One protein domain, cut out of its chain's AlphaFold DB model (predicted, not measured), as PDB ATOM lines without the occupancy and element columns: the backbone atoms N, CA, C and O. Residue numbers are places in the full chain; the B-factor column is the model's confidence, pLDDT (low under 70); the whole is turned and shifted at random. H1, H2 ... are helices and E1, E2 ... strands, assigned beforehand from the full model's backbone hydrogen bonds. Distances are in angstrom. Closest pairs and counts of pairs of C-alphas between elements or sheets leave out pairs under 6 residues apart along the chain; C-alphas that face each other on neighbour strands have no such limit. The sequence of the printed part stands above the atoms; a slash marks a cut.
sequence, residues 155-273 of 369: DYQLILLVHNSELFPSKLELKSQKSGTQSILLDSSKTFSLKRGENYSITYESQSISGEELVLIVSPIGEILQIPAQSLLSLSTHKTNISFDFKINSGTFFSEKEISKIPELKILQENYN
ATOM      1  N   ASP A 155     487.084 352.626 372.761       87.81
ATOM      2  CA  ASP A 155     487.113 354.077 372.923       87.81
ATOM      3  C   ASP A 155     488.319 354.505 373.774       87.81
ATOM      4  O   ASP A 155     488.951 353.700 374.461       87.81
ATOM      5  N   TYR A 156     488.640 355.797 373.738       88.44
ATOM      6  CA  TYR A 156     489.570 356.374 374.706       88.44
ATOM      7  C   TYR A 156     488.891 356.433 376.078       88.44
ATOM      8  O   TYR A 156     487.676 356.598 376.167       88.44
ATOM      9  N   GLN A 157     489.661 356.356 377.158       90.31
ATOM     10  CA  GLN A 157     489.130 356.508 378.512       90.31
ATOM     11  C   GLN A 157     489.795 357.686 379.213       90.31
ATOM     12  O   GLN A 157     491.017 357.804 379.204       90.31
ATOM     13  N   LEU A 158     488.992 358.544 379.838       90.00
ATOM     14  CA  LEU A 158     489.451 359.535 380.805       90.00
ATOM     15  C   LEU A 158     489.192 358.979 382.202       90.00
ATOM     16  O   LEU A 158     488.037 358.813 382.594       90.00
ATOM     17  N   ILE A 159     490.258 358.683 382.935       88.56
ATOM     18  CA  ILE A 159     490.195 358.114 384.280       88.56
ATOM     19  C   ILE A 159     490.639 359.180 385.274       88.56
ATOM     20  O   ILE A 159     491.717 359.759 385.147       88.56
ATOM     21  N   LEU A 160     489.793 359.424 386.265       87.31
ATOM     22  CA  LEU A 160     490.066 360.261 387.421       87.31
ATOM     23  C   LEU A 160     490.247 359.319 388.605       87.31
ATOM     24  O   LEU A 160     489.341 358.542 388.909       87.31
ATOM     25  N   LEU A 161     491.404 359.370 389.250       84.12
ATOM     26  CA  LEU A 161     491.685 358.654 390.488       84.12
ATOM     27  C   LEU A 161     491.882 359.690 391.588       84.12
ATOM     28  O   LEU A 161     492.718 360.579 391.443       84.12
ATOM     29  N   VAL A 162     491.101 359.576 392.658       80.81
ATOM     30  CA  VAL A 162     491.169 360.458 393.827       80.81
ATOM     31  C   VAL A 162     491.361 359.583 395.059       80.81
ATOM     32  O   VAL A 162     490.504 358.753 395.368       80.81
ATOM     33  N   HIS A 163     492.489 359.751 395.748       73.00
ATOM     34  CA  HIS A 163     492.835 358.975 396.943       73.00
ATOM     35  C   HIS A 163     492.375 359.653 398.236       73.00
ATOM     36  O   HIS A 163     492.136 358.961 399.224       73.00
ATOM     37  N   ASN A 164     492.213 360.982 398.229       71.00
ATOM     38  CA  ASN A 164     491.686 361.741 399.364       71.00
ATOM     39  C   ASN A 164     490.858 362.956 398.906       71.00
ATOM     40  O   ASN A 164     491.398 364.006 398.571       71.00
ATOM     41  N   SER A 165     489.533 362.807 398.888       61.06
ATOM     42  CA  SER A 165     488.598 363.802 398.347       61.06
ATOM     43  C   SER A 165     488.322 364.993 399.270       61.06
ATOM     44  O   SER A 165     487.698 365.961 398.844       61.06
ATOM     45  N   GLU A 166     488.769 364.943 400.528       59.38
ATOM     46  CA  GLU A 166     488.490 365.988 401.521       59.38
ATOM     47  C   GLU A 166     489.492 367.150 401.476       59.38
ATOM     48  O   GLU A 166     489.253 368.190 402.093       59.38
ATOM     49  N   LEU A 167     490.615 366.995 400.767       57.06
ATOM     50  CA  LEU A 167     491.747 367.910 400.901       57.06
ATOM     51  C   LEU A 167     491.720 369.103 399.934       57.06
ATOM     52  O   LEU A 167     492.145 370.184 400.340       57.06
ATOM     53  N   PHE A 168     491.209 368.970 398.700       59.22
ATOM     54  CA  PHE A 168     491.295 370.049 397.703       59.22
ATOM     55  C   PHE A 168     490.109 370.072 396.719       59.22
ATOM     56  O   PHE A 168     489.748 369.037 396.164       59.22
ATOM     57  N   PRO A 169     489.491 371.240 396.443       62.59
ATOM     58  CA  PRO A 169     488.485 371.352 395.394       62.59
ATOM     59  C   PRO A 169     489.163 371.326 394.020       62.59
ATOM     60  O   PRO A 169     489.708 372.333 393.564       62.59
ATOM     61  N   SER A 170     489.094 370.180 393.352       76.12
ATOM     62  CA  SER A 170     489.640 369.994 392.007       76.12
ATOM     63  C   SER A 170     488.526 369.901 390.968       76.12
ATOM     64  O   SER A 170     487.482 369.268 391.169       76.12
ATOM     65  N   LYS A 171     488.735 370.569 389.832       82.56
ATOM     66  CA  LYS A 171     487.751 370.690 388.758       82.56
ATOM     67  C   LYS A 171     488.372 370.281 387.432       82.56
ATOM     68  O   LYS A 171     489.462 370.720 387.070       82.56
ATOM     69  N   LEU A 172     487.633 369.471 386.682       86.50
ATOM     70  CA  LEU A 172     487.965 369.134 385.309       86.50
ATOM     71  C   LEU A 172     486.817 369.526 384.387       86.50
ATOM     72  O   LEU A 172     485.677 369.119 384.583       86.50
ATOM     73  N   GLU A 173     487.117 370.308 383.359       86.88
ATOM     74  CA  GLU A 173     486.168 370.605 382.293       86.88
ATOM     75  C   GLU A 173     486.502 369.772 381.062       86.88
ATOM     76  O   GLU A 173     487.594 369.874 380.507       86.88
ATOM     77  N   LEU A 174     485.541 368.963 380.623       89.31
ATOM     78  CA  LEU A 174     485.618 368.176 379.399       89.31
ATOM     79  C   LEU A 174     484.694 368.795 378.356       89.31
ATOM     80  O   LEU A 174     483.478 368.825 378.527       89.31
ATOM     81  N   LYS A 175     485.253 369.263 377.244       87.69
ATOM     82  CA  LYS A 175     484.485 369.833 376.138       87.69
ATOM     83  C   LYS A 175     484.617 368.973 374.893       87.69
ATOM     84  O   LYS A 175     485.723 368.786 374.399       87.69
ATOM     85  N   SER A 176     483.487 368.525 374.351       85.38
ATOM     86  CA  SER A 176     483.385 367.909 373.021       85.38
ATOM     87  C   SER A 176     482.561 368.797 372.097       85.38
ATOM     88  O   SER A 176     481.581 369.414 372.515       85.38
ATOM     89  N   GLN A 177     482.915 368.824 370.810       74.00
ATOM     90  CA  GLN A 177     482.105 369.498 369.788       74.00
ATOM     91  C   GLN A 177     480.687 368.921 369.669       74.00
ATOM     92  O   GLN A 177     479.773 369.657 369.311       74.00
ATOM     93  N   LYS A 178     480.499 367.626 369.956       74.81
ATOM     94  CA  LYS A 178     479.200 366.947 369.816       74.81
ATOM     95  C   LYS A 178     478.414 366.877 371.121       74.81
ATOM     96  O   LYS A 178     477.190 366.924 371.085       74.81
ATOM     97  N   SER A 179     479.109 366.770 372.253       69.25
ATOM     98  CA  SER A 179     478.490 366.497 373.561       69.25
ATOM     99  C   SER A 179     478.414 367.729 374.476       69.25
ATOM    100  O   SER A 179     477.839 367.650 375.556       69.25
ATOM    101  N   GLY A 180     478.964 368.872 374.046       76.31
ATOM    102  CA  GLY A 180     478.997 370.109 374.829       76.31
ATOM    103  C   GLY A 180     480.119 370.139 375.872       76.31
ATOM    104  O   GLY A 180     481.049 369.332 375.827       76.31
ATOM    105  N   THR A 181     480.054 371.114 376.784       82.69
ATOM    106  CA  THR A 181     480.984 371.242 377.917       82.69
ATOM    107  C   THR A 181     480.385 370.574 379.148       82.69
ATOM    108  O   THR A 181     479.280 370.917 379.565       82.69
ATOM    109  N   GLN A 182     481.137 369.668 379.761       84.88
ATOM    110  CA  GLN A 182     480.808 369.022 381.020       84.88
ATOM    111  C   GLN A 182     481.811 369.462 382.087       84.88
ATOM    112  O   GLN A 182     483.013 369.255 381.942       84.88
ATOM    113  N   SER A 183     481.310 370.067 383.163       82.88
ATOM    114  CA  SER A 183     482.103 370.355 384.358       82.88
ATOM    115  C   SER A 183     482.026 369.158 385.298       82.88
ATOM    116  O   SER A 183     480.941 368.790 385.744       82.88
ATOM    117  N   ILE A 184     483.170 368.558 385.597       83.12
ATOM    118  CA  ILE A 184     483.309 367.374 386.438       83.12
ATOM    119  C   ILE A 184     484.029 367.795 387.715       83.12
ATOM    120  O   ILE A 184     485.140 368.322 387.677       83.12
ATOM    121  N   LEU A 185     483.370 367.569 388.848       78.75
ATOM    122  CA  LEU A 185     483.965 367.751 390.166       78.75
ATOM    123  C   LEU A 185     484.713 366.463 390.549       78.75
ATOM    124  O   LEU A 185     484.165 365.365 390.373       78.75
ATOM    125  N   LEU A 186     485.961 366.598 391.007       75.44
ATOM    126  CA  LEU A 186     486.836 365.483 391.400       75.44
ATOM    127  C   LEU A 186     486.646 365.141 392.887       75.44
ATOM    128  O   LEU A 186     487.569 365.189 393.685       75.44
ATOM    129  N   ASP A 187     485.421 364.795 393.264       75.38
ATOM    130  CA  ASP A 187     485.070 364.309 394.608       75.38
ATOM    131  C   ASP A 187     485.238 362.789 394.765       75.38
ATOM    132  O   ASP A 187     485.260 362.270 395.881       75.38
ATOM    133  N   SER A 188     485.341 362.056 393.657       78.25
ATOM    134  CA  SER A 188     485.533 360.610 393.650       78.25
ATOM    135  C   SER A 188     486.221 360.141 392.372       78.25
ATOM    136  O   SER A 188     486.151 360.799 391.328       78.25
ATOM    137  N   SER A 189     486.804 358.944 392.425       83.00
ATOM    138  CA  SER A 189     487.314 358.267 391.235       83.00
ATOM    139  C   SER A 189     486.183 357.986 390.236       83.00
ATOM    140  O   SER A 189     485.122 357.484 390.618       83.00
ATOM    141  N   LYS A 190     486.389 358.335 388.961       86.69
ATOM    142  CA  LYS A 190     485.397 358.219 387.875       86.69
ATOM    143  C   LYS A 190     486.096 357.889 386.559       86.69
ATOM    144  O   LYS A 190     487.185 358.389 386.297       86.69
ATOM    145  N   THR A 191     485.427 357.122 385.703       87.31
ATOM    146  CA  THR A 191     485.903 356.807 384.349       87.31
ATOM    147  C   THR A 191     484.885 357.279 383.323       87.31
ATOM    148  O   THR A 191     483.695 356.990 383.445       87.31
ATOM    149  N   PHE A 192     485.352 357.980 382.293       88.75
ATOM    150  CA  PHE A 192     484.534 358.468 381.187       88.75
ATOM    151  C   PHE A 192     485.027 357.875 379.872       88.75
ATOM    152  O   PHE A 192     486.227 357.879 379.600       88.75
ATOM    153  N   SER A 193     484.098 357.406 379.036       89.38
ATOM    154  CA  SER A 193     484.418 357.026 377.658       89.38
ATOM    155  C   SER A 193     484.483 358.272 376.771       89.38
ATOM    156  O   SER A 193     483.549 359.078 376.736       89.38
ATOM    157  N   LEU A 194     485.593 358.421 376.056       88.62
ATOM    158  CA  LEU A 194     485.837 359.439 375.048       88.62
ATOM    159  C   LEU A 194     485.702 358.785 373.668       88.62
ATOM    160  O   LEU A 194     486.547 357.989 373.245       88.62
ATOM    161  N   LYS A 195     484.626 359.137 372.964       85.94
ATOM    162  CA  LYS A 195     484.275 358.559 371.665       85.94
ATOM    163  C   LYS A 195     485.347 358.845 370.626       85.94
ATOM    164  O   LYS A 195     485.837 359.969 370.516       85.94
ATOM    165  N   ARG A 196     485.627 357.849 369.788       82.69
ATOM    166  CA  ARG A 196     486.484 358.011 368.607       82.69
ATOM    167  C   ARG A 196     485.953 359.043 367.606       82.69
ATOM    168  O   ARG A 196     484.748 359.220 367.420       82.69
ATOM    169  N   GLY A 197     486.882 359.661 366.875       83.06
ATOM    170  CA  GLY A 197     486.575 360.613 365.803       83.06
ATOM    171  C   GLY A 197     486.040 361.961 366.297       83.06
ATOM    172  O   GLY A 197     485.318 362.643 365.565       83.06
ATOM    173  N   GLU A 198     486.364 362.324 367.536       85.12
ATOM    174  CA  GLU A 198     486.042 363.609 368.149       85.12
ATOM    175  C   GLU A 198     487.304 364.343 368.619       85.12
ATOM    176  O   GLU A 198     488.342 363.745 368.924       85.12
ATOM    177  N   ASN A 199     487.190 365.668 368.709       86.88
ATOM    178  CA  ASN A 199     488.193 366.513 369.339       86.88
ATOM    179  C   ASN A 199     487.669 366.968 370.702       86.88
ATOM    180  O   ASN A 199     486.577 367.540 370.793       86.88
ATOM    181  N   TYR A 200     488.469 366.721 371.735       87.25
ATOM    182  CA  TYR A 200     488.184 367.080 373.114       87.25
ATOM    183  C   TYR A 200     489.108 368.210 373.570       87.25
ATOM    184  O   TYR A 200     490.292 368.229 373.239       87.25
ATOM    185  N   SER A 201     488.576 369.141 374.355       85.62
ATOM    186  CA  SER A 201     489.371 370.075 375.156       85.62
ATOM    187  C   SER A 201     489.187 369.702 376.617       85.62
ATOM    188  O   SER A 201     488.050 369.630 377.080       85.62
ATOM    189  N   ILE A 202     490.286 369.452 377.318       87.00
ATOM    190  CA  ILE A 202     490.297 369.087 378.733       87.00
ATOM    191  C   ILE A 202     491.028 370.192 379.486       87.00
ATOM    192  O   ILE A 202     492.196 370.459 379.207       87.00
ATOM    193  N   THR A 203     490.339 370.831 380.423       85.38
ATOM    194  CA  THR A 203     490.936 371.789 381.360       85.38
ATOM    195  C   THR A 203     490.968 371.133 382.726       85.38
ATOM    196  O   THR A 203     489.922 370.701 383.203       85.38
ATOM    197  N   TYR A 204     492.139 371.041 383.345       86.38
ATOM    198  CA  TYR A 204     492.300 370.437 384.660       86.38
ATOM    199  C   TYR A 204     492.919 371.432 385.637       86.38
ATOM    200  O   TYR A 204     494.083 371.811 385.507       86.38
ATOM    201  N   GLU A 205     492.131 371.827 386.631       83.88
ATOM    202  CA  GLU A 205     492.516 372.745 387.695       83.88
ATOM    203  C   GLU A 205     492.479 371.986 389.021       83.88
ATOM    204  O   GLU A 205     491.423 371.543 389.471       83.88
ATOM    205  N   SER A 206     493.646 371.824 389.637       79.75
ATOM    206  CA  SER A 206     493.789 371.142 390.922       79.75
ATOM    207  C   SER A 206     494.803 371.869 391.793       79.75
ATOM    208  O   SER A 206     495.813 372.388 391.302       79.75
ATOM    209  N   GLN A 207     494.494 371.933 393.085       72.69
ATOM    210  CA  GLN A 207     495.387 372.433 394.134       72.69
ATOM    211  C   GLN A 207     496.074 371.282 394.890       72.69
ATOM    212  O   GLN A 207     496.825 371.537 395.829       72.69
ATOM    213  N   SER A 208     495.832 370.036 394.468       68.19
ATOM    214  CA  SER A 208     496.372 368.828 395.084       68.19
ATOM    215  C   SER A 208     497.893 368.766 395.011       68.19
ATOM    216  O   SER A 208     498.521 369.121 394.008       68.19
ATOM    217  N   ILE A 209     498.487 368.216 396.068       62.47
ATOM    218  CA  ILE A 209     499.899 367.826 396.102       62.47
ATOM    219  C   ILE A 209     500.082 366.604 395.181       62.47
ATOM    220  O   ILE A 209     499.153 365.818 394.974       62.47
ATOM    221  N   SER A 210     501.264 366.450 394.574       62.97
ATOM    222  CA  SER A 210     501.522 365.384 393.600       62.97
ATOM    223  C   SER A 210     501.245 363.991 394.186       62.97
ATOM    224  O   SER A 210     501.945 363.571 395.109       62.97
ATOM    225  N   GLY A 211     500.288 363.262 393.608       63.66
ATOM    226  CA  GLY A 211     500.032 361.848 393.909       63.66
ATOM    227  C   GLY A 211     498.704 361.536 394.604       63.66
ATOM    228  O   GLY A 211     498.324 360.372 394.603       63.66
ATOM    229  N   GLU A 212     497.986 362.527 395.143       73.31
ATOM    230  CA  GLU A 212     496.654 362.307 395.750       73.31
ATOM    231  C   GLU A 212     495.517 362.321 394.714       73.31
ATOM    232  O   GLU A 212     494.451 361.744 394.938       73.31
ATOM    233  N   GLU A 213     495.771 362.937 393.557       78.62
ATOM    234  CA  GLU A 213     494.871 362.984 392.411       78.62
ATOM    235  C   GLU A 213     495.633 362.660 391.123       78.62
ATOM    236  O   GLU A 213     496.670 363.262 390.814       78.62
ATOM    237  N   LEU A 214     495.103 361.725 390.336       81.88
ATOM    238  CA  LEU A 214     495.627 361.379 389.020       81.88
ATOM    239  C   LEU A 214     494.526 361.509 387.975       81.88
ATOM    240  O   LEU A 214     493.489 360.853 388.047       81.88
ATOM    241  N   VAL A 215     494.795 362.322 386.960       85.69
ATOM    242  CA  VAL A 215     493.968 362.416 385.759       85.69
ATOM    243  C   VAL A 215     494.726 361.753 384.621       85.69
ATOM    244  O   VAL A 215     495.856 362.133 384.308       85.69
ATOM    245  N   LEU A 216     494.114 360.742 384.016       88.31
ATOM    246  CA  LEU A 216     494.751 359.861 383.046       88.31
ATOM    247  C   LEU A 216     493.913 359.769 381.776       88.31
ATOM    248  O   LEU A 216     492.692 359.639 381.842       88.31
ATOM    249  N   ILE A 217     494.577 359.754 380.626       87.31
ATOM    250  CA  ILE A 217     493.976 359.322 379.364       87.31
ATOM    251  C   ILE A 217     494.561 357.966 379.006       87.31
ATOM    252  O   ILE A 217     495.777 357.839 378.866       87.31
ATOM    253  N   VAL A 218     493.691 356.981 378.811       87.56
ATOM    254  CA  VAL A 218     494.047 355.671 378.269       87.56
ATOM    255  C   VAL A 218     493.589 355.606 376.818       87.56
ATOM    256  O   VAL A 218     492.432 355.901 376.509       87.56
ATOM    257  N   SER A 219     494.499 355.261 375.911       85.38
ATOM    258  CA  SER A 219     494.180 355.102 374.493       85.38
ATOM    259  C   SER A 219     493.637 353.706 374.169       85.38
ATOM    260  O   SER A 219     493.886 352.759 374.916       85.38
ATOM    261  N   PRO A 220     492.987 353.532 373.004       84.19
ATOM    262  CA  PRO A 220     492.552 352.225 372.510       84.19
ATOM    263  C   PRO A 220     493.675 351.189 372.349       84.19
ATOM    264  O   PRO A 220     493.389 350.005 372.216       84.19
ATOM    265  N   ILE A 221     494.940 351.628 372.323       82.12
ATOM    266  CA  ILE A 221     496.124 350.759 372.244       82.12
ATOM    267  C   ILE A 221     496.787 350.518 373.613       82.12
ATOM    268  O   ILE A 221     497.840 349.886 373.675       82.12
ATOM    269  N   GLY A 222     496.190 351.022 374.697       79.69
ATOM    270  CA  GLY A 222     496.679 350.857 376.066       79.69
ATOM    271  C   GLY A 222     497.804 351.820 376.466       79.69
ATOM    272  O   GLY A 222     498.479 351.580 377.466       79.69
ATOM    273  N   GLU A 223     498.037 352.902 375.713       81.19
ATOM    274  CA  GLU A 223     498.943 353.971 376.159       81.19
ATOM    275  C   GLU A 223     498.274 354.788 377.257       81.19
ATOM    276  O   GLU A 223     497.100 355.136 377.137       81.19
ATOM    277  N   ILE A 224     499.034 355.133 378.294       81.81
ATOM    278  CA  ILE A 224     498.548 355.923 379.425       81.81
ATOM    279  C   ILE A 224     499.295 357.258 379.445       81.81
ATOM    280  O   ILE A 224     500.519 357.300 379.595       81.81
ATOM    281  N   LEU A 225     498.551 358.352 379.307       82.88
ATOM    282  CA  LEU A 225     499.044 359.719 379.453       82.88
ATOM    283  C   LEU A 225     498.563 360.296 380.783       82.88
ATOM    284  O   LEU A 225     497.359 360.313 381.038       82.88
ATOM    285  N   GLN A 226     499.482 360.833 381.587       83.50
ATOM    286  CA  GLN A 226     499.111 361.634 382.749       83.50
ATOM    287  C   GLN A 226     498.865 363.085 382.348       83.50
ATOM    288  O   GLN A 226     499.698 363.717 381.691       83.50
ATOM    289  N   ILE A 227     497.743 363.630 382.804       81.75
ATOM    290  CA  ILE A 227     497.446 365.052 382.709       81.75
ATOM    291  C   ILE A 227     497.955 365.732 383.994       81.75
ATOM    292  O   ILE A 227     497.468 365.416 385.082       81.75
ATOM    293  N   PRO A 228     498.939 366.647 383.907       79.44
ATOM    294  CA  PRO A 228     499.432 367.370 385.072       79.44
ATOM    295  C   PRO A 228     498.391 368.380 385.568       79.44
ATOM    296  O   PRO A 228     497.586 368.884 384.783       79.44
ATOM    297  N   ALA A 229     498.432 368.712 386.860       78.50
ATOM    298  CA  ALA A 229     497.600 369.773 387.423       78.50
ATOM    299  C   ALA A 229     497.833 371.113 386.699       78.50
ATOM    300  O   ALA A 229     498.925 371.372 386.184       78.50
ATOM    301  N   GLN A 230     496.802 371.961 386.678       81.62
ATOM    302  CA  GLN A 230     496.829 373.276 386.025       81.62
ATOM    303  C   GLN A 230     497.166 373.175 384.530       81.62
ATOM    304  O   GLN A 230     498.066 373.854 384.033       81.62
ATOM    305  N   SER A 231     496.488 372.284 383.803       79.94
ATOM    306  CA  SER A 231     496.759 372.054 382.381       79.94
ATOM    307  C   SER A 231     495.541 372.266 381.494       79.94
ATOM    308  O   SER A 231     494.390 372.078 381.888       79.94
ATOM    309  N   LEU A 232     495.834 372.661 380.256       81.19
ATOM    310  CA  LEU A 232     494.865 372.786 379.179       81.19
ATOM    311  C   LEU A 232     495.333 371.924 378.009       81.19
ATOM    312  O   LEU A 232     496.346 372.223 377.370       81.19
ATOM    313  N   LEU A 233     494.579 370.866 377.729       83.88
ATOM    314  CA  LEU A 233     494.899 369.841 376.746       83.88
ATOM    315  C   LEU A 233     493.876 369.849 375.611       83.88
ATOM    316  O   LEU A 233     492.671 369.810 375.853       83.88
ATOM    317  N   SER A 234     494.347 369.835 374.364       81.88
ATOM    318  CA  SER A 234     493.510 369.512 373.201       81.88
ATOM    319  C   SER A 234     493.829 368.087 372.750       81.88
ATOM    320  O   SER A 234     494.953 367.821 372.338       81.88
ATOM    321  N   LEU A 235     492.862 367.172 372.840       84.12
ATOM    322  CA  LEU A 235     492.998 365.760 372.475       84.12
ATOM    323  C   LEU A 235     492.229 365.470 371.184       84.12
ATOM    324  O   LEU A 235     491.042 365.778 371.079       84.12
ATOM    325  N   SER A 236     492.880 364.810 370.227       81.75
ATOM    326  CA  SER A 236     492.234 364.308 369.014       81.75
ATOM    327  C   SER A 236     492.144 362.784 369.037       81.75
ATOM    328  O   SER A 236     493.163 362.101 369.095       81.75
ATOM    329  N   THR A 237     490.924 362.251 368.938       81.12
ATOM    330  CA  THR A 237     490.642 360.798 368.928       81.12
ATOM    331  C   THR A 237     490.400 360.253 367.512       81.12
ATOM    332  O   THR A 237     489.801 359.195 367.321       81.12
ATOM    333  N   HIS A 238     490.819 360.999 366.484       78.12
ATOM    334  CA  HIS A 238     490.746 360.559 365.084       78.12
ATOM    335  C   HIS A 238     491.801 359.505 364.735       78.12
ATOM    336  O   HIS A 238     491.625 358.746 363.784       78.12
ATOM    337  N   LYS A 239     492.902 359.478 365.487       73.00
ATOM    338  CA  LYS A 239     493.932 358.441 365.415       73.00
ATOM    339  C   LYS A 239     493.745 357.477 366.587       73.00
ATOM    340  O   LYS A 239     492.979 357.772 367.493       73.00
ATOM    341  N   THR A 240     494.415 356.330 366.547       58.09
ATOM    342  CA  THR A 240     494.423 355.337 367.638       58.09
ATOM    343  C   THR A 240     495.442 355.664 368.729       58.09
ATOM    344  O   THR A 240     495.278 355.246 369.873       58.09
ATOM    345  N   ASN A 241     496.483 356.423 368.381       59.25
ATOM    346  CA  ASN A 241     497.500 356.904 369.314       59.25
ATOM    347  C   ASN A 241     497.054 358.233 369.918       59.25
ATOM    348  O   ASN A 241     496.298 358.984 369.293       59.25
ATOM    349  N   ILE A 242     497.529 358.554 371.119       60.03
ATOM    350  CA  ILE A 242     497.179 359.824 371.760       60.03
ATOM    351  C   ILE A 242     497.839 360.973 370.980       60.03
ATOM    352  O   ILE A 242     499.040 361.205 371.089       60.03
ATOM    353  N   SER A 243     497.056 361.696 370.177       60.22
ATOM    354  CA  SER A 243     497.484 362.942 369.540       60.22
ATOM    355  C   SER A 243     496.982 364.100 370.382       60.22
ATOM    356  O   SER A 243     495.774 364.340 370.442       60.22
ATOM    357  N   PHE A 244     497.899 364.826 371.010       65.06
ATOM    358  CA  PHE A 244     497.540 365.931 371.883       65.06
ATOM    359  C   PHE A 244     498.450 367.139 371.718       65.06
ATOM    360  O   PHE A 244     499.602 367.020 371.303       65.06
ATOM    361  N   ASP A 245     497.902 368.294 372.078       64.06
ATOM    362  CA  ASP A 245     498.620 369.557 372.172       64.06
ATOM    363  C   ASP A 245     498.327 370.190 373.539       64.06
ATOM    364  O   ASP A 245     497.163 370.448 373.879       64.06
ATOM    365  N   PHE A 246     499.372 370.377 374.347       60.94
ATOM    366  CA  PHE A 246     499.262 371.089 375.615       60.94
ATOM    367  C   PHE A 246     499.453 372.578 375.365       60.94
ATOM    368  O   PHE A 246     500.494 373.018 374.885       60.94
ATOM    369  N   LYS A 247     498.461 373.371 375.762       59.91
ATOM    370  CA  LYS A 247     498.554 374.835 375.712       59.91
ATOM    371  C   LYS A 247     499.190 375.413 376.975       59.91
ATOM    372  O   LYS A 247     499.721 376.519 376.937       59.91
ATOM    373  N   ILE A 248     499.113 374.675 378.085       47.66
ATOM    374  CA  ILE A 248     499.685 375.015 379.392       47.66
ATOM    375  C   ILE A 248     500.249 373.718 379.997       47.66
ATOM    376  O   ILE A 248     499.529 372.717 380.044       47.66
ATOM    377  N   ASN A 249     501.508 373.759 380.460       57.78
ATOM    378  CA  ASN A 249     502.328 372.627 380.931       57.78
ATOM    379  C   ASN A 249     502.677 371.577 379.856       57.78
ATOM    380  O   ASN A 249     502.307 371.700 378.696       57.78
ATOM    381  N   SER A 250     503.456 370.560 380.231       52.69
ATOM    382  CA  SER A 250     503.782 369.400 379.396       52.69
ATOM    383  C   SER A 250     503.375 368.123 380.127       52.69
ATOM    384  O   SER A 250     503.805 367.910 381.262       52.69
ATOM    385  N   GLY A 251     502.560 367.273 379.503       56.50
ATOM    386  CA  GLY A 251     502.248 365.950 380.042       56.50
ATOM    387  C   GLY A 251     503.429 364.991 379.950       56.50
ATOM    388  O   GLY A 251     504.329 365.157 379.126       56.50
ATOM    389  N   THR A 252     503.406 363.967 380.795       59.62
ATOM    390  CA  THR A 252     504.364 362.864 380.740       59.62
ATOM    391  C   THR A 252     503.623 361.595 380.352       59.62
ATOM    392  O   THR A 252     502.598 361.230 380.932       59.62
ATOM    393  N   PHE A 253     504.120 360.935 379.310       57.16
ATOM    394  CA  PHE A 253     503.743 359.555 379.057       57.16
ATOM    395  C   PHE A 253     504.401 358.692 380.115       57.16
ATOM    396  O   PHE A 253     505.612 358.803 380.320       57.16
ATOM    397  N   PHE A 254     503.637 357.799 380.730       57.91
ATOM    398  CA  PHE A 254     504.258 356.807 381.585       57.91
ATOM    399  C   PHE A 254     505.006 355.790 380.727       57.91
ATOM    400  O   PHE A 254     504.434 355.123 379.862       57.91
ATOM    401  N   SER A 255     506.300 355.636 380.989       57.66
ATOM    402  CA  SER A 255     507.041 354.476 380.508       57.66
ATOM    403  C   SER A 255     506.605 353.220 381.274       57.66
ATOM    404  O   SER A 255     506.213 353.294 382.436       57.66
ATOM    405  N   GLU A 256     506.730 352.028 380.678       58.38
ATOM    406  CA  GLU A 256     506.376 350.759 381.353       58.38
ATOM    407  C   GLU A 256     507.069 350.580 382.719       58.38
ATOM    408  O   GLU A 256     506.507 349.991 383.645       58.38
ATOM    409  N   LYS A 257     508.286 351.121 382.867       57.78
ATOM    410  CA  LYS A 257     509.045 351.092 384.126       57.78
ATOM    411  C   LYS A 257     508.432 351.995 385.195       57.78
ATOM    412  O   LYS A 257     508.546 351.685 386.377       57.78
ATOM    413  N   GLU A 258     507.786 353.087 384.805       63.03
ATOM    414  CA  GLU A 258     507.090 353.997 385.718       63.03
ATOM    415  C   GLU A 258     505.695 353.477 386.065       63.03
ATOM    416  O   GLU A 258     505.333 353.497 387.238       63.03
ATOM    417  N   ILE A 259     504.978 352.890 385.096       64.25
ATOM    418  CA  ILE A 259     503.690 352.209 385.326       64.25
ATOM    419  C   ILE A 259     503.833 351.147 386.421       64.25
ATOM    420  O   ILE A 259     503.016 351.074 387.331       64.25
ATOM    421  N   SER A 260     504.916 350.361 386.390       61.94
ATOM    422  CA  SER A 260     505.152 349.298 387.378       61.94
ATOM    423  C   SER A 260     505.324 349.782 388.826       61.94
ATOM    424  O   SER A 260     505.213 348.974 389.747       61.94
ATOM    425  N   LYS A 261     505.595 351.079 389.031       68.31
ATOM    426  CA  LYS A 261     505.772 351.691 390.355       68.31
ATOM    427  C   LYS A 261     504.463 352.222 390.942       68.31
ATOM    428  O   LYS A 261     504.425 352.465 392.143       68.31
ATOM    429  N   ILE A 262     503.423 352.392 390.123       73.19
ATOM    430  CA  ILE A 262     502.113 352.908 390.537       73.19
ATOM    431  C   ILE A 262     501.101 351.750 390.467       73.19
ATOM    432  O   ILE A 262     500.771 351.306 389.362       73.19
ATOM    433  N   PRO A 263     500.625 351.221 391.613       77.56
ATOM    434  CA  PRO A 263     499.775 350.028 391.657       77.56
ATOM    435  C   PRO A 263     498.530 350.110 390.766       77.56
ATOM    436  O   PRO A 263     498.208 349.149 390.072       77.56
ATOM    437  N   GLU A 264     497.863 351.261 390.728       76.81
ATOM    438  CA  GLU A 264     496.638 351.478 389.958       76.81
ATOM    439  C   GLU A 264     496.898 351.418 388.449       76.81
ATOM    440  O   GLU A 264     496.142 350.791 387.708       76.81
ATOM    441  N   LEU A 265     498.003 352.013 387.986       77.62
ATOM    442  CA  LEU A 265     498.382 351.974 386.571       77.62
ATOM    443  C   LEU A 265     498.795 350.570 386.139       77.62
ATOM    444  O   LEU A 265     498.503 350.154 385.017       77.62
ATOM    445  N   LYS A 266     499.458 349.830 387.032       81.06
ATOM    446  CA  LYS A 266     499.805 348.430 386.798       81.06
ATOM    447  C   LYS A 266     498.546 347.580 386.607       81.06
ATOM    448  O   LYS A 266     498.494 346.833 385.636       81.06
ATOM    449  N   ILE A 267     497.539 347.743 387.469       84.62
ATOM    450  CA  ILE A 267     496.252 347.038 387.351       84.62
ATOM    451  C   ILE A 267     495.555 347.402 386.034       84.62
ATOM    452  O   ILE A 267     495.097 346.514 385.327       84.62
ATOM    453  N   LEU A 268     495.524 348.685 385.652       82.56
ATOM    454  CA  LEU A 268     494.931 349.109 384.375       82.56
ATOM    455  C   LEU A 268     495.613 348.448 383.170       82.56
ATOM    456  O   LEU A 268     494.941 347.983 382.249       82.56
ATOM    457  N   GLN A 269     496.944 348.376 383.181       82.44
ATOM    458  CA  GLN A 269     497.698 347.731 382.111       82.44
ATOM    459  C   GLN A 269     497.516 346.205 382.111       82.44
ATOM    460  O   GLN A 269     497.486 345.587 381.048       82.44
ATOM    461  N   GLU A 270     497.420 345.578 383.284       86.31
ATOM    462  CA  GLU A 270     497.137 344.146 383.420       86.31
ATOM    463  C   GLU A 270     495.743 343.814 382.883       86.31
ATOM    464  O   GLU A 270     495.649 342.970 381.996       86.31
ATOM    465  N   ASN A 271     494.714 344.565 383.285       88.25
ATOM    466  CA  ASN A 271     493.345 344.407 382.789       88.25
ATOM    467  C   ASN A 271     493.272 344.549 381.263       88.25
ATOM    468  O   ASN A 271     492.714 343.688 380.595       88.25
ATOM    469  N   TYR A 272     493.906 345.576 380.684       87.56
ATOM    470  CA  TYR A 272     493.940 345.745 379.227       87.56
ATOM    471  C   TYR A 272     494.574 344.537 378.514       87.56
ATOM    472  O   TYR A 272     494.082 344.077 377.483       87.56
ATOM    473  N   ASN A 273     495.680 344.013 379.053       88.25
ATOM    474  CA  ASN A 273     496.349 342.849 378.474       88.25
ATOM    475  C   ASN A 273     495.514 341.570 378.624       88.25
ATOM    476  O   ASN A 273     495.534 340.732 377.722       88.25
TER     477      ASN A 273
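This is residues 155 to 273 of the 369 residues of an uncharacterized protein of candidate division SR1 bacterium (UniProt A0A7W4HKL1). Two antiparallel sheets lie face to face as a twisted two-layer sandwich, E3 E2 E5 E8 E9 making one layer and E4 E1 E6 E7 the other. The helices H1 and H2 end the printed part outside the sandwich, where H2 only grazes the four-stranded layer. The printed part has 119 residues, with nine named strands, E1 to E9, followed by H1 and H2; the class is mixed, helices and strands. It is compact, with a radius of gyration of the C-alphas of 13.5 A, and rounded, spanning 34 by 32 by 23 A.

E1, residues 156 to 162, begins at C-alpha 156 (489.570, 356.374, 374.706) and is 19.6 A long. E2, residues 171 to 176, is 16.6 A long and E3, residues 180 to 185, is 16.3 A. E4 is residues 190 to 194. E5, residues 199 to 205, is 19.9 A long and ends at C-alpha 205 (492.516, 372.745, 387.695). E6 is residues 213 to 218 and E7 residues 224 to 227. E8, residues 231 to 236, is 16.1 A long, and E9, residues 243 to 248, is 15.7 A. H1 is residues 256 to 259. H2, residues 263 to 273, is 15.4 A long and ends at C-alpha 273 (496.349, 342.849, 378.474).

The larger sheet runs E3, E2, E5, E8, E9 and is twisted. E2 and E3 form a hairpin, with N 174 and O 182 2.9 A apart. E2 and E5 are antiparallel at 170 degrees, with N 173 and O 203 at 2.8 A. E5 and E8 have N 202 and O 233 at 2.8 A, and the hairpin E8 and E9 has N 234 and O 245 at 2.9 A. In the other sheet, which runs E4, E1, E6, E7, the neighbours E4 and E1 have N 158 and O 192 within hydrogen-bond range at 2.9 A, the neighbours E1 and E6 have N 159 and O 216 at 2.8 A, and the hairpin E6 and E7 has N 217 and O 225 at 2.9 A. Residues 225 to 226 of E7 also pair, antiparallel, with residues 252 to 253. Between the sheets, the closest C-alphas of E5 and E7 are those of Tyr 204 and Ile 227, 7.7 A apart. H2 only grazes the second sheet with its residues 264 to 272. H1 is close to H2 but not clearly touching, the closest C-alphas being those of Ile 259 and Leu 265, 5.5 A apart. In H2 every O i to N i+4 pair is within hydrogen-bond range; H1 is too short for such a pair, and its one O i to N i+3 pair is not within range.

The C-alphas of Glu 166 and Lys 239 are the two farthest apart, at 37.3 A. The printed part has no cut, and no link is long. The mean pLDDT of the printed part is 76.7; it is under 70 at residues 165 to 169, 179, 208 to 211 and 240 to 261.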